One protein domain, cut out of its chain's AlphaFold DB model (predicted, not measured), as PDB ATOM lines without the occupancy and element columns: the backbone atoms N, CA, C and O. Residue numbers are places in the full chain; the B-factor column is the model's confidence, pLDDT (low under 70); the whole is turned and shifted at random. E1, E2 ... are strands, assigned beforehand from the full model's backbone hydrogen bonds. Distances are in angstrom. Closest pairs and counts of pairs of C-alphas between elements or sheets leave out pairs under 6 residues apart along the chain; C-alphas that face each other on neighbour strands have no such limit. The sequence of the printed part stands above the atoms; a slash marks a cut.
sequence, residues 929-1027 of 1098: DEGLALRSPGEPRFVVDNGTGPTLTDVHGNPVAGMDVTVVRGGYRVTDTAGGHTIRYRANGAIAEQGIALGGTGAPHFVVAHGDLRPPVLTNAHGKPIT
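What this domain is: This is residues 929 to 1027 of the 1098 residues of an uncharacterized protein of Streptomyces sp. SID5474 (UniProt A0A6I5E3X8). A strongly twisted and curled sheet of six strands, E4 to E9, is covered at its E4 to E6 end by a small sheet of three, E1 E2 E3; the two are only partly face to face, with their strands crossed, and E8 and E9 extend away from the small sheet. The printed part has 99 residues, with nine named strands in order E1 to E9 and no named helix: all strand. Both sheets are antiparallel, with strands side by side in chain order. The whole is compact, with a radius of gyration of the C-alphas of 13.2 A, yet elongated in outline, spanning 40 by 25 by 24 A.

Where its parts are: Find C-alpha 929 at (-54.612, -29.192, 55.714); there E1, residues 929 to 934, begins. E2 takes residues 941 to 945 and E3 residues 950 to 953. Look next for C-alpha 963 at (-42.596, -29.269, 41.329), where E4, residues 963 to 968, begins. E5, residues 971 to 976, measures 17.0 A from first to last C-alpha, and E6, residues 981 to 986, 17.1 A. E7, residues 991 to 998, is the longest at 19.9 A and bends by 50 degrees at Gly 995. E8 is residues 1005 to 1010, 16.0 A; E9, residues 1014 to 1020, runs 17.8 A to C-alpha 1020 at (-25.472, -31.468, 48.121).

How they stand to each other: Begin with E1 E2 E3, a meander, each strand the antiparallel neighbour of the one before. In the hairpin of E1 and E2, N 932 and O 943 are 2.8 A apart; in that of E2 and E3, N 944 and O 951 are 2.9 A apart. E4 to E9 form a second meander, with edge strands E4 and E9. Within hydrogen-bond range you will find N 966 and O 973 of E4 and E5 at 2.8 A, N 974 and O 983 of E5 and E6 at 2.9 A, N 982 and O 995 of E6 and E7 at 2.9 A, N 996 and O 1007 of E7 and E8 at 2.9 A, and N 1008 and O 1017 of E8 and E9 at 2.9 A. The two sheets make a sandwich, two sheets face to face, with strands at 79 degrees. Between E3 and E4 the closest C-alphas are those of Thr 951 and Val 965, 6.1 A apart. E3 and E9 are apart.

The domain as a whole: The C-alphas farthest apart, of His 956 and Thr 1027, are 41.8 A apart. The printed part has no cut, and no link is long. Mean pLDDT of the printed part is 84.5; look for values under 70 at residues 937, 1000 to 1004 and 1011 to 1013.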
ATOM      1  N   ASP A 929     -56.037 -28.831  55.714       90.62
ATOM      2  CA  ASP A 929     -54.612 -29.192  55.714       90.62
ATOM      3  C   ASP A 929     -53.777 -28.330  56.678       90.62
ATOM      4  O   ASP A 929     -54.205 -27.258  57.122       90.62
ATOM      5  N   GLU A 930     -52.562 -28.797  56.977       91.94
ATOM      6  CA  GLU A 930     -51.507 -28.031  57.642       91.94
ATOM      7  C   GLU A 930     -50.209 -28.103  56.819       91.94
ATOM      8  O   GLU A 930     -49.834 -29.161  56.316       91.94
ATOM      9  N   GLY A 931     -49.492 -26.982  56.711       92.00
ATOM     10  CA  GLY A 931     -48.240 -26.902  55.964       92.00
ATOM     11  C   GLY A 931     -47.352 -25.713  56.335       92.00
ATOM     12  O   GLY A 931     -47.634 -24.942  57.256       92.00
ATOM     13  N   LEU A 932     -46.253 -25.551  55.597       93.44
ATOM     14  CA  LEU A 932     -45.299 -24.448  55.737       93.44
ATOM     15  C   LEU A 932     -45.449 -23.455  54.579       93.44
ATOM     16  O   LEU A 932     -45.207 -23.808  53.427       93.44
ATOM     17  N   ALA A 933     -45.783 -22.201  54.878       91.88
ATOM     18  CA  ALA A 933     -45.861 -21.125  53.894       91.88
ATOM     19  C   ALA A 933     -44.468 -20.734  53.380       91.88
ATOM     20  O   ALA A 933     -43.597 -20.334  54.160       91.88
ATOM     21  N   LEU A 934     -44.261 -20.810  52.067       91.75
ATOM     22  CA  LEU A 934     -43.000 -20.457  51.425       91.75
ATOM     23  C   LEU A 934     -42.952 -18.961  51.111       91.75
ATOM     24  O   LEU A 934     -43.850 -18.399  50.487       91.75
ATOM     25  N   ARG A 935     -41.869 -18.301  51.528       82.06
ATOM     26  CA  ARG A 935     -41.657 -16.854  51.362       82.06
ATOM     27  C   ARG A 935     -40.920 -16.550  50.055       82.06
ATOM     28  O   ARG A 935     -39.882 -15.887  50.059       82.06
ATOM     29  N   SER A 936     -41.431 -17.084  48.951       70.88
ATOM     30  CA  SER A 936     -40.992 -16.771  47.589       70.88
ATOM     31  C   SER A 936     -41.673 -15.499  47.059       70.88
ATOM     32  O   SER A 936     -42.818 -15.230  47.424       70.88
ATOM     33  N   PRO A 937     -41.019 -14.715  46.182       56.31
ATOM     34  CA  PRO A 937     -41.712 -13.690  45.408       56.31
ATOM     35  C   PRO A 937     -42.689 -14.353  44.422       56.31
ATOM     36  O   PRO A 937     -42.317 -15.301  43.735       56.31
ATOM     37  N   GLY A 938     -43.923 -13.850  44.350       70.81
ATOM     38  CA  GLY A 938     -44.984 -14.395  43.497       70.81
ATOM     39  C   GLY A 938     -46.243 -14.753  44.286       70.81
ATOM     40  O   GLY A 938     -46.547 -14.133  45.306       70.81
ATOM     41  N   GLU A 939     -46.984 -15.742  43.792       75.88
ATOM     42  CA  GLU A 939     -48.168 -16.296  44.454       75.88
ATOM     43  C   GLU A 939     -47.773 -17.088  45.722       75.88
ATOM     44  O   GLU A 939     -46.766 -17.805  45.695       75.88
ATOM     45  N   PRO A 940     -48.523 -16.996  46.839       82.81
ATOM     46  CA  PRO A 940     -48.218 -17.760  48.048       82.81
ATOM     47  C   PRO A 940     -48.351 -19.274  47.813       82.81
ATOM     48  O   PRO A 940     -49.434 -19.781  47.521       82.81
ATOM     49  N   ARG A 941     -47.239 -19.997  47.994       91.81
ATOM     50  CA  ARG A 941     -47.167 -21.465  47.959       91.81
ATOM     51  C   ARG A 941     -46.937 -22.040  49.352       91.81
ATOM     52  O   ARG A 941     -46.341 -21.387  50.210       91.81
ATOM     53  N   PHE A 942     -47.364 -23.280  49.559       93.25
ATOM     54  CA  PHE A 942     -47.274 -23.975  50.842       93.25
ATOM     55  C   PHE A 942     -46.693 -25.376  50.634       93.25
ATOM     56  O   PHE A 942     -46.970 -26.005  49.620       93.25
ATOM     57  N   VAL A 943     -45.881 -25.872  51.567       94.56
ATOM     58  CA  VAL A 943     -45.488 -27.291  51.604       94.56
ATOM     59  C   VAL A 943     -46.389 -28.007  52.597       94.56
ATOM     60  O   VAL A 943     -46.307 -27.731  53.793       94.56
ATOM     61  N   VAL A 944     -47.232 -28.904  52.095       93.88
ATOM     62  CA  VAL A 944     -48.199 -29.698  52.866       93.88
ATOM     63  C   VAL A 944     -47.748 -31.157  52.851       93.88
ATOM     64  O   VAL A 944     -47.489 -31.705  51.779       93.88
ATOM     65  N   ASP A 945     -47.640 -31.787  54.022       88.38
ATOM     66  CA  ASP A 945     -47.353 -33.222  54.132       88.38
ATOM     67  C   ASP A 945     -48.667 -33.997  54.260       88.38
ATOM     68  O   ASP A 945     -49.352 -33.928  55.280       88.38
ATOM     69  N   ASN A 946     -49.016 -34.729  53.202       82.69
ATOM     70  CA  ASN A 946     -50.246 -35.517  53.121       82.69
ATOM     71  C   ASN A 946     -50.044 -36.975  53.590       82.69
ATOM     72  O   ASN A 946     -50.861 -37.846  53.295       82.69
ATOM     73  N   GLY A 947     -48.933 -37.283  54.272       79.00
ATOM     74  CA  GLY A 947     -48.595 -38.629  54.755       79.00
ATOM     75  C   GLY A 947     -48.006 -39.556  53.685       79.00
ATOM     76  O   GLY A 947     -47.289 -40.497  54.019       79.00
ATOM     77  N   THR A 948     -48.221 -39.258  52.401       80.69
ATOM     78  CA  THR A 948     -47.450 -39.816  51.274       80.69
ATOM     79  C   THR A 948     -46.118 -39.090  51.049       80.69
ATOM     80  O   THR A 948     -45.331 -39.512  50.205       80.69
ATOM     81  N   GLY A 949     -45.872 -37.996  51.778       83.56
ATOM     82  CA  GLY A 949     -44.725 -37.105  51.628       83.56
ATOM     83  C   GLY A 949     -45.138 -35.636  51.458       83.56
ATOM     84  O   GLY A 949     -46.321 -35.334  51.256       83.56
ATOM     85  N   PRO A 950     -44.167 -34.705  51.522       92.06
ATOM     86  CA  PRO A 950     -44.408 -33.290  51.284       92.06
ATOM     87  C   PRO A 950     -44.781 -33.032  49.821       92.06
ATOM     88  O   PRO A 950     -44.159 -33.544  48.894       92.06
ATOM     89  N   THR A 951     -45.764 -32.166  49.617       93.12
ATOM     90  CA  THR A 951     -46.217 -31.698  48.305       93.12
ATOM     91  C   THR A 951     -46.278 -30.177  48.305       93.12
ATOM     92  O   THR A 951     -46.563 -29.564  49.337       93.12
ATOM     93  N   LEU A 952     -45.981 -29.547  47.166       93.88
ATOM     94  CA  LEU A 952     -46.158 -28.106  47.008       93.88
ATOM     95  C   LEU A 952     -47.610 -27.825  46.621       93.88
ATOM     96  O   LEU A 952     -48.077 -28.369  45.624       93.88
ATOM     97  N   THR A 953     -48.301 -26.956  47.354       92.94
ATOM     98  CA  THR A 953     -49.663 -26.519  47.027       92.94
ATOM     99  C   THR A 953     -49.755 -25.020  46.764       92.94
ATOM    100  O   THR A 953     -48.926 -24.220  47.218       92.94
ATOM    101  N   ASP A 954     -50.809 -24.629  46.054       90.44
ATOM    102  CA  ASP A 954     -51.309 -23.256  46.039       90.44
ATOM    103  C   ASP A 954     -52.018 -22.883  47.362       90.44
ATOM    104  O   ASP A 954     -52.019 -23.635  48.346       90.44
ATOM    105  N   VAL A 955     -52.631 -21.696  47.390       87.31
ATOM    106  CA  VAL A 955     -53.410 -21.210  48.538       87.31
ATOM    107  C   VAL A 955     -54.704 -22.003  48.778       87.31
ATOM    108  O   VAL A 955     -55.102 -22.160  49.938       87.31
ATOM    109  N   HIS A 956     -55.305 -22.555  47.720       86.19
ATOM    110  CA  HIS A 956     -56.493 -23.414  47.760       86.19
ATOM    111  C   HIS A 956     -56.190 -24.832  48.265       86.19
ATOM    112  O   HIS A 956     -57.107 -25.515  48.706       86.19
ATOM    113  N   GLY A 957     -54.922 -25.253  48.273       87.62
ATOM    114  CA  GLY A 957     -54.502 -26.618  48.604       87.62
ATOM    115  C   GLY A 957     -54.388 -27.550  47.390       87.62
ATOM    116  O   GLY A 957     -54.164 -28.742  47.579       87.62
ATOM    117  N   ASN A 958     -54.504 -27.037  46.160       90.50
ATOM    118  CA  ASN A 958     -54.258 -27.825  44.951       90.50
ATOM    119  C   ASN A 958     -52.749 -28.081  44.794       90.50
ATOM    120  O   ASN A 958     -51.966 -27.144  44.989       90.50
ATOM    121  N   PRO A 959     -52.312 -29.294  44.411       90.31
ATOM    122  CA  PRO A 959     -50.903 -29.576  44.166       90.31
ATOM    123  C   PRO A 959     -50.391 -28.822  42.931       90.31
ATOM    124  O   PRO A 959     -51.019 -28.820  41.872       90.31
ATOM    125  N   VAL A 960     -49.218 -28.202  43.052       91.12
ATOM    126  CA  VAL A 960     -48.542 -27.510  41.950       91.12
ATOM    127  C   VAL A 960     -47.824 -28.544  41.086       91.12
ATOM    128  O   VAL A 960     -46.832 -29.137  41.506       91.12
ATOM    129  N   ALA A 961     -48.324 -28.759  39.871       88.88
ATOM    130  CA  ALA A 961     -47.699 -29.659  38.905       88.88
ATOM    131  C   ALA A 961     -46.273 -29.205  38.531       88.88
ATOM    132  O   ALA A 961     -45.972 -28.012  38.511       88.88
ATOM    133  N   GLY A 962     -45.402 -30.166  38.213       86.56
ATOM    134  CA  GLY A 962     -44.022 -29.903  37.785       86.56
ATOM    135  C   GLY A 962     -43.051 -29.484  38.899       86.56
ATOM    136  O   GLY A 962     -41.963 -29.002  38.598       86.56
ATOM    137  N   MET A 963     -43.423 -29.643  40.175       89.69
ATOM    138  CA  MET A 963     -42.596 -29.269  41.329       89.69
ATOM    139  C   MET A 963     -42.369 -30.470  42.256       89.69
ATOM    140  O   MET A 963     -43.314 -30.983  42.854       89.69
ATOM    141  N   ASP A 964     -41.112 -30.885  42.411       87.88
ATOM    142  CA  ASP A 964     -40.676 -31.857  43.424       87.88
ATOM    143  C   ASP A 964     -40.329 -31.150  44.749       87.88
ATOM    144  O   ASP A 964     -39.883 -29.997  44.751       87.88
ATOM    145  N   VAL A 965     -40.519 -31.831  45.884       90.69
ATOM    146  CA  VAL A 965     -40.258 -31.294  47.230       90.69
ATOM    147  C   VAL A 965     -39.451 -32.285  48.068       90.69
ATOM    148  O   VAL A 965     -39.977 -33.182  48.720       90.69
ATOM    149  N   THR A 966     -38.140 -32.074  48.140       87.88
ATOM    150  CA  THR A 966     -37.246 -32.885  48.974       87.88
ATOM    151  C   THR A 966     -37.214 -32.370  50.421       87.88
ATOM    152  O   THR A 966     -36.928 -31.193  50.668       87.88
ATOM    153  N   VAL A 967     -37.420 -33.245  51.413       88.12
ATOM    154  CA  VAL A 967     -37.164 -32.917  52.832       88.12
ATOM    155  C   VAL A 967     -35.659 -32.749  53.060       88.12
ATOM    156  O   VAL A 967     -34.861 -33.599  52.662       88.12
ATOM    157  N   VAL A 968     -35.244 -31.677  53.738       87.19
ATOM    158  CA  VAL A 968     -33.824 -31.412  54.034       87.19
ATOM    159  C   VAL A 968     -33.624 -31.022  55.497       87.19
ATOM    160  O   VAL A 968     -34.551 -30.613  56.193       87.19
ATOM    161  N   ARG A 969     -32.394 -31.150  56.013       81.75
ATOM    162  CA  ARG A 969     -32.114 -30.865  57.429       81.75
ATOM    163  C   ARG A 969     -32.428 -29.401  57.771       81.75
ATOM    164  O   ARG A 969     -31.640 -28.507  57.469       81.75
ATOM    165  N   GLY A 970     -33.551 -29.182  58.455       83.50
ATOM    166  CA  GLY A 970     -34.021 -27.857  58.857       83.50
ATOM    167  C   GLY A 970     -34.794 -27.094  57.776       83.50
ATOM    168  O   GLY A 970     -34.742 -25.863  57.785       83.50
ATOM    169  N   GLY A 971     -35.489 -27.783  56.862       90.44
ATOM    170  CA  GLY A 971     -36.400 -27.162  55.896       90.44
ATOM    171  C   GLY A 971     -36.800 -28.085  54.740       90.44
ATOM    172  O   GLY A 971     -36.771 -29.306  54.874       90.44
ATOM    173  N   TYR A 972     -37.126 -27.491  53.593       91.25
ATOM    174  CA  TYR A 972     -37.506 -28.195  52.360       91.25
ATOM    175  C   TYR A 972     -36.725 -27.629  51.174       91.25
ATOM    176  O   TYR A 972     -36.354 -26.456  51.186       91.25
ATOM    177  N   ARG A 973     -36.479 -28.433  50.142       90.44
ATOM    178  CA  ARG A 973     -35.943 -27.979  48.855       90.44
ATOM    179  C   ARG A 973     -36.990 -28.265  47.785       90.44
ATOM    180  O   ARG A 973     -37.367 -29.415  47.610       90.44
ATOM    181  N   VAL A 974     -37.462 -27.216  47.121       91.25
ATOM    182  CA  VAL A 974     -38.410 -27.312  46.004       91.25
ATOM    183  C   VAL A 974     -37.612 -27.256  44.708       91.25
ATOM    184  O   VAL A 974     -36.705 -26.426  44.605       91.25
ATOM    185  N   THR A 975     -37.933 -28.115  43.747       88.19
ATOM    186  CA  THR A 975     -37.229 -28.206  42.462       88.19
ATOM    187  C   THR A 975     -38.229 -28.308  41.315       88.19
ATOM    188  O   THR A 975     -39.081 -29.192  41.310       88.19
ATOM    189  N   ASP A 976     -38.106 -27.406  40.346       87.75
ATOM    190  CA  ASP A 976     -38.797 -27.450  39.062       87.75
ATOM    191  C   ASP A 976     -38.302 -28.666  38.264       87.75
ATOM    192  O   ASP A 976     -37.105 -28.799  37.989       87.75
ATOM    193  N   THR A 977     -39.216 -29.567  37.908       82.19
ATOM    194  CA  THR A 977     -38.898 -30.804  37.184       82.19
ATOM    195  C   THR A 977     -38.585 -30.580  35.706       82.19
ATOM    196  O   THR A 977     -38.016 -31.470  35.079       82.19
ATOM    197  N   ALA A 978     -38.987 -29.440  35.136       78.94
ATOM    198  CA  ALA A 978     -38.801 -29.107  33.725       78.94
ATOM    199  C   ALA A 978     -37.597 -28.179  33.500       78.94
ATOM    200  O   ALA A 978     -36.855 -28.373  32.540       78.94
ATOM    201  N   GLY A 979     -37.395 -27.186  34.374       76.38
ATOM    202  CA  GLY A 979     -36.286 -26.227  34.282       76.38
ATOM    203  C   GLY A 979     -35.075 -26.526  35.175       76.38
ATOM    204  O   GLY A 979     -34.111 -25.765  35.154       76.38
ATOM    205  N   GLY A 980     -35.139 -27.546  36.040       80.31
ATOM    206  CA  GLY A 980     -34.086 -27.886  37.013       80.31
ATOM    207  C   GLY A 980     -33.847 -26.840  38.114       80.31
ATOM    208  O   GLY A 980     -33.078 -27.079  39.052       80.31
ATOM    209  N   HIS A 981     -34.501 -25.677  38.039       87.75
ATOM    210  CA  HIS A 981     -34.407 -24.598  39.013       87.75
ATOM    211  C   HIS A 981     -34.850 -25.058  40.400       87.75
ATOM    212  O   HIS A 981     -35.910 -25.653  40.580       87.75
ATOM    213  N   THR A 982     -34.047 -24.756  41.414       88.50
ATOM    214  CA  THR A 982     -34.242 -25.286  42.764       88.50
ATOM    215  C   THR A 982     -34.049 -24.205  43.822       88.50
ATOM    216  O   THR A 982     -33.139 -23.375  43.746       88.50
ATOM    217  N   ILE A 983     -34.920 -24.209  44.829       90.38
ATOM    218  CA  ILE A 983     -34.900 -23.265  45.948       90.38
ATOM    219  C   ILE A 983     -34.946 -24.070  47.243       90.38
ATOM    220  O   ILE A 983     -35.921 -24.776  47.515       90.38
ATOM    221  N   ARG A 984     -33.911 -23.942  48.081       90.56
ATOM    222  CA  ARG A 984     -33.976 -24.448  49.456       90.56
ATOM    223  C   ARG A 984     -34.611 -23.392  50.345       90.56
ATOM    224  O   ARG A 984     -34.166 -22.249  50.369       90.56
ATOM    225  N   TYR A 985     -35.593 -23.804  51.128       91.81
ATOM    226  CA  TYR A 985     -36.246 -23.035  52.175       91.81
ATOM    227  C   TYR A 985     -35.828 -23.565  53.548       91.81
ATOM    228  O   TYR A 985     -35.532 -24.748  53.726       91.81
ATOM    229  N   ARG A 986     -35.809 -22.680  54.542       91.12
ATOM    230  CA  ARG A 986     -35.608 -23.009  55.960       91.12
ATOM    231  C   ARG A 986     -36.935 -23.451  56.579       91.12
ATOM    232  O   ARG A 986     -38.001 -23.155  56.048       91.12
ATOM    233  N   ALA A 987     -36.883 -24.063  57.759       88.75
ATOM    234  CA  ALA A 987     -38.055 -24.512  58.519       88.75
ATOM    235  C   ALA A 987     -39.056 -23.400  58.913       88.75
ATOM    236  O   ALA A 987     -40.109 -23.718  59.448       88.75
ATOM    237  N   ASN A 988     -38.750 -22.119  58.655       86.94
ATOM    238  CA  ASN A 988     -39.672 -20.988  58.819       86.94
ATOM    239  C   ASN A 988     -40.212 -20.408  57.491       86.94
ATOM    240  O   ASN A 988     -40.724 -19.281  57.458       86.94
ATOM    241  N   GLY A 989     -40.017 -21.128  56.383       87.69
ATOM    242  CA  GLY A 989     -40.455 -20.744  55.041       87.69
ATOM    243  C   GLY A 989     -39.562 -19.724  54.328       87.69
ATOM    244  O   GLY A 989     -39.815 -19.404  53.172       87.69
ATOM    245  N   ALA A 990     -38.521 -19.190  54.975       88.12
ATOM    246  CA  ALA A 990     -37.602 -18.240  54.344       88.12
ATOM    247  C   ALA A 990     -36.617 -18.942  53.394       88.12
ATOM    248  O   ALA A 990     -36.132 -20.031  53.703       88.12
ATOM    249  N   ILE A 991     -36.269 -18.302  52.273       89.12
ATOM    250  CA  ILE A 991     -35.268 -18.816  51.324       89.12
ATOM    251  C   ILE A 991     -33.899 -18.974  52.022       89.12
ATOM    252  O   ILE A 991     -33.465 -18.132  52.814       89.12
ATOM    253  N   ALA A 992     -33.229 -20.091  51.749       87.69
ATOM    254  CA  ALA A 992     -31.890 -20.437  52.216       87.69
ATOM    255  C   ALA A 992     -30.850 -20.322  51.094       87.69
ATOM    256  O   ALA A 992     -29.812 -19.705  51.317       87.69
ATOM    257  N   GLU A 993     -31.146 -20.886  49.919       87.31
ATOM    258  CA  GLU A 993     -30.346 -20.763  48.694       87.31
ATOM    259  C   GLU A 993     -31.219 -20.958  47.443       87.31
ATOM    260  O   GLU A 993     -32.333 -21.483  47.532       87.31
ATOM    261  N   GLN A 994     -30.689 -20.564  46.286       89.88
ATOM    262  CA  GLN A 994     -31.258 -20.797  44.958       89.88
ATOM    263  C   GLN A 994     -30.176 -21.414  44.058       89.88
ATOM    264  O   GLN A 994     -28.984 -21.192  44.285       89.88
ATOM    265  N   GLY A 995     -30.568 -22.205  43.062       89.12
ATOM    266  CA  GLY A 995     -29.623 -22.882  42.177       89.12
ATOM    267  C   GLY A 995     -30.289 -23.723  41.093       89.12
ATOM    268  O   GLY A 995     -31.482 -23.572  40.829       89.12
ATOM    269  N   ILE A 996     -29.511 -24.628  40.501       89.56
ATOM    270  CA  ILE A 996     -29.928 -25.572  39.449       89.56
ATOM    271  C   ILE A 996     -29.548 -27.000  39.874       89.56
ATOM    272  O   ILE A 996     -28.467 -27.214  40.435       89.56
ATOM    273  N   ALA A 997     -30.439 -27.967  39.655       88.69
ATOM    274  CA  ALA A 997     -30.244 -29.386  39.953       88.69
ATOM    275  C   ALA A 997     -29.547 -30.114  38.796       88.69
ATOM    276  O   ALA A 997     -30.031 -30.098  37.670       88.69
ATOM    277  N   LEU A 998     -28.419 -30.769  39.072       87.56
ATOM    278  CA  LEU A 998     -27.628 -31.469  38.059       87.56
ATOM    279  C   LEU A 998     -28.033 -32.941  37.960       87.56
ATOM    280  O   LEU A 998     -27.771 -33.712  38.883       87.56
ATOM    281  N   GLY A 999     -28.590 -33.345  36.818       76.75
ATOM    282  CA  GLY A 999     -29.044 -34.717  36.564       76.75
ATOM    283  C   GLY A 999     -30.507 -34.992  36.930       76.75
ATOM    284  O   GLY A 999     -30.869 -36.152  37.115       76.75
ATOM    285  N   GLY A1000     -31.341 -33.951  37.029       64.56
ATOM    286  CA  GLY A1000     -32.783 -34.077  37.265       64.56
ATOM    287  C   GLY A1000     -33.175 -34.492  38.691       64.56
ATOM    288  O   GLY A1000     -32.373 -34.461  39.629       64.56
ATOM    289  N   THR A1001     -34.441 -34.871  38.870       54.06
ATOM    290  CA  THR A1001     -35.022 -35.259  40.165       54.06
ATOM    291  C   THR A1001     -34.503 -36.617  40.646       54.06
ATOM    292  O   THR A1001     -35.038 -37.675  40.325       54.06
ATOM    293  N   GLY A1002     -33.445 -36.585  41.458       54.88
ATOM    294  CA  GLY A1002     -32.891 -37.762  42.138       54.88
ATOM    295  C   GLY A1002     -31.372 -37.723  42.296       54.88
ATOM    296  O   GLY A1002     -30.832 -38.308  43.236       54.88
ATOM    297  N   ALA A1003     -30.674 -36.980  41.434       56.84
ATOM    298  CA  ALA A1003     -29.247 -36.722  41.577       56.84
ATOM    299  C   ALA A1003     -29.020 -35.602  42.621       56.84
ATOM    300  O   ALA A1003     -29.496 -34.481  42.439       56.84
ATOM    301  N   PRO A1004     -28.313 -35.847  43.742       67.81
ATOM    302  CA  PRO A1004     -28.319 -34.941  44.895       67.81
ATOM    303  C   PRO A1004     -27.323 -33.774  44.769       67.81
ATOM    304  O   PRO A1004     -26.801 -33.314  45.789       67.81
ATOM    305  N   HIS A1005     -27.026 -33.321  43.548       86.31
ATOM    306  CA  HIS A1005     -26.012 -32.314  43.233       86.31
ATOM    307  C   HIS A1005     -26.656 -31.037  42.692       86.31
ATOM    308  O   HIS A1005     -27.438 -31.077  41.747       86.31
ATOM    309  N   PHE A1006     -26.303 -29.894  43.276       89.12
ATOM    310  CA  PHE A1006     -26.941 -28.616  42.976       89.12
ATOM    311  C   PHE A1006     -25.897 -27.516  42.824       89.12
ATOM    312  O   PHE A1006     -25.119 -27.267  43.752       89.12
ATOM    313  N   VAL A1007     -25.897 -26.833  41.682       90.88
ATOM    314  CA  VAL A1007     -25.078 -25.637  41.467       90.88
ATOM    315  C   VAL A1007     -25.792 -24.456  42.106       90.88
ATOM    316  O   VAL A1007     -26.872 -24.067  41.669       90.88
ATOM    317  N   VAL A1008     -25.199 -23.901  43.161       89.56
ATOM    318  CA  VAL A1008     -25.716 -22.722  43.862       89.56
ATOM    319  C   VAL A1008     -24.924 -21.504  43.411       89.56
ATOM    320  O   VAL A1008     -23.721 -21.402  43.659       89.56
ATOM    321  N   ALA A1009     -25.609 -20.572  42.752       80.81
ATOM    322  CA  ALA A1009     -25.070 -19.253  42.463       80.81
ATOM    323  C   ALA A1009     -25.198 -18.361  43.709       80.81
ATOM    324  O   ALA A1009     -26.226 -18.355  44.389       80.81
ATOM    325  N   HIS A1010     -24.160 -17.582  44.003       74.00
ATOM    326  CA  HIS A1010     -24.197 -16.556  45.043       74.00
ATOM    327  C   HIS A1010     -24.224 -15.178  44.376       74.00
ATOM    328  O   HIS A1010     -23.348 -14.884  43.567       74.00
ATOM    329  N   GLY A1011     -25.194 -14.328  44.738       59.78
ATOM    330  CA  GLY A1011     -25.358 -12.990  44.145       59.78
ATOM    331  C   GLY A1011     -24.138 -12.069  44.297       59.78
ATOM    332  O   GLY A1011     -23.958 -11.155  43.503       59.78
ATOM    333  N   ASP A1012     -23.261 -12.352  45.262       62.50
ATOM    334  CA  ASP A1012     -22.013 -11.639  45.562       62.50
ATOM    335  C   ASP A1012     -20.888 -11.816  44.499       62.50
ATOM    336  O   ASP A1012     -19.709 -11.766  44.861       62.50
ATOM    337  N   LEU A1013     -21.201 -12.090  43.223       59.94
ATOM    338  CA  LEU A1013     -20.244 -12.386  42.128       59.94
ATOM    339  C   LEU A1013     -19.261 -13.554  42.388       59.94
ATOM    340  O   LEU A1013     -18.225 -13.661  41.733       59.94
ATOM    341  N   ARG A1014     -19.553 -14.451  43.336       76.38
ATOM    342  CA  ARG A1014     -18.683 -15.613  43.608       76.38
ATOM    343  C   ARG A1014     -18.900 -16.697  42.548       76.38
ATOM    344  O   ARG A1014     -20.037 -16.856  42.099       76.38
ATOM    345  N   PRO A1015     -17.868 -17.492  42.199       77.94
ATOM    346  CA  PRO A1015     -18.055 -18.649  41.329       77.94
ATOM    347  C   PRO A1015     -19.146 -19.574  41.899       77.94
ATOM    348  O   PRO A1015     -19.200 -19.748  43.124       77.94
ATOM    349  N   PRO A1016     -20.015 -20.161  41.053       88.75
ATOM    350  CA  PRO A1016     -21.045 -21.080  41.517       88.75
ATOM    351  C   PRO A1016     -20.436 -22.255  42.285       88.75
ATOM    352  O   PRO A1016     -19.384 -22.777  41.915       88.75
ATOM    353  N   VAL A1017     -21.095 -22.676  43.364       90.69
ATOM    354  CA  VAL A1017     -20.596 -23.736  44.249       90.69
ATOM    355  C   VAL A1017     -21.433 -24.993  44.062       90.69
ATOM    356  O   VAL A1017     -22.661 -24.951  44.155       90.69
ATOM    357  N   LEU A1018     -20.770 -26.131  43.849       91.75
ATOM    358  CA  LEU A1018     -21.436 -27.427  43.860       91.75
ATOM    359  C   LEU A1018     -21.815 -27.787  45.302       91.75
ATOM    360  O   LEU A1018     -20.963 -27.826  46.191       91.75
ATOM    361  N   THR A1019     -23.092 -28.052  45.542       90.06
ATOM    362  CA  THR A1019     -23.636 -28.383  46.864       90.06
ATOM    363  C   THR A1019     -24.435 -29.677  46.824       90.06
ATOM    364  O   THR A1019     -24.960 -30.064  45.781       90.06
ATOM    365  N   ASN A1020     -24.539 -30.358  47.967       86.81
ATOM    366  CA  ASN A1020     -25.472 -31.468  48.121       86.81
ATOM    367  C   ASN A1020     -26.886 -30.973  48.480       86.81
ATOM    368  O   ASN A1020     -27.078 -29.797  48.789       86.81
ATOM    369  N   ALA A1021     -27.871 -31.875  48.529       80.31
ATOM    370  CA  ALA A1021     -29.265 -31.551  48.872       80.31
ATOM    371  C   ALA A1021     -29.446 -30.711  50.156       80.31
ATOM    372  O   ALA A1021     -30.389 -29.927  50.258       80.31
ATOM    373  N   HIS A1022     -28.544 -30.831  51.133       80.62
ATOM    374  CA  HIS A1022     -28.591 -30.083  52.395       80.62
ATOM    375  C   HIS A1022     -27.892 -28.709  52.339       80.62
ATOM    376  O   HIS A1022     -27.771 -28.052  53.377       80.62
ATOM    377  N   GLY A1023     -27.408 -28.280  51.169       81.50
ATOM    378  CA  GLY A1023     -26.649 -27.041  50.987       81.50
ATOM    379  C   GLY A1023     -25.210 -27.116  51.513       81.50
ATOM    380  O   GLY A1023     -24.589 -26.082  51.757       81.50
ATOM    381  N   LYS A1024     -24.658 -28.321  51.734       86.25
ATOM    382  CA  LYS A1024     -23.235 -28.484  52.078       86.25
ATOM    383  C   LYS A1024     -22.405 -28.458  50.784       86.25
ATOM    384  O   LYS A1024     -22.715 -29.258  49.899       86.25
ATOM    385  N   PRO A1025     -21.340 -27.641  50.679       87.75
ATOM    386  CA  PRO A1025     -20.403 -27.706  49.562       87.75
ATOM    387  C   PRO A1025     -19.807 -29.106  49.359       87.75
ATOM    388  O   PRO A1025     -19.472 -29.804  50.326       87.75
ATOM    389  N   ILE A1026     -19.672 -29.479  48.090       89.00
ATOM    390  CA  ILE A1026     -19.023 -30.693  47.595       89.00
ATOM    391  C   ILE A1026     -17.646 -30.267  47.082       89.00
ATOM    392  O   ILE A1026     -17.548 -29.509  46.124       89.00
ATOM    393  N   THR A1027     -16.589 -30.698  47.770       87.56
ATOM    394  CA  THR A1027     -15.204 -30.237  47.541       87.56
ATOM    395  C   THR A1027     -14.290 -31.325  46.976       87.56
ATOM    396  O   THR A1027     -13.130 -31.059  46.691       87.56
TER     397      THR A1027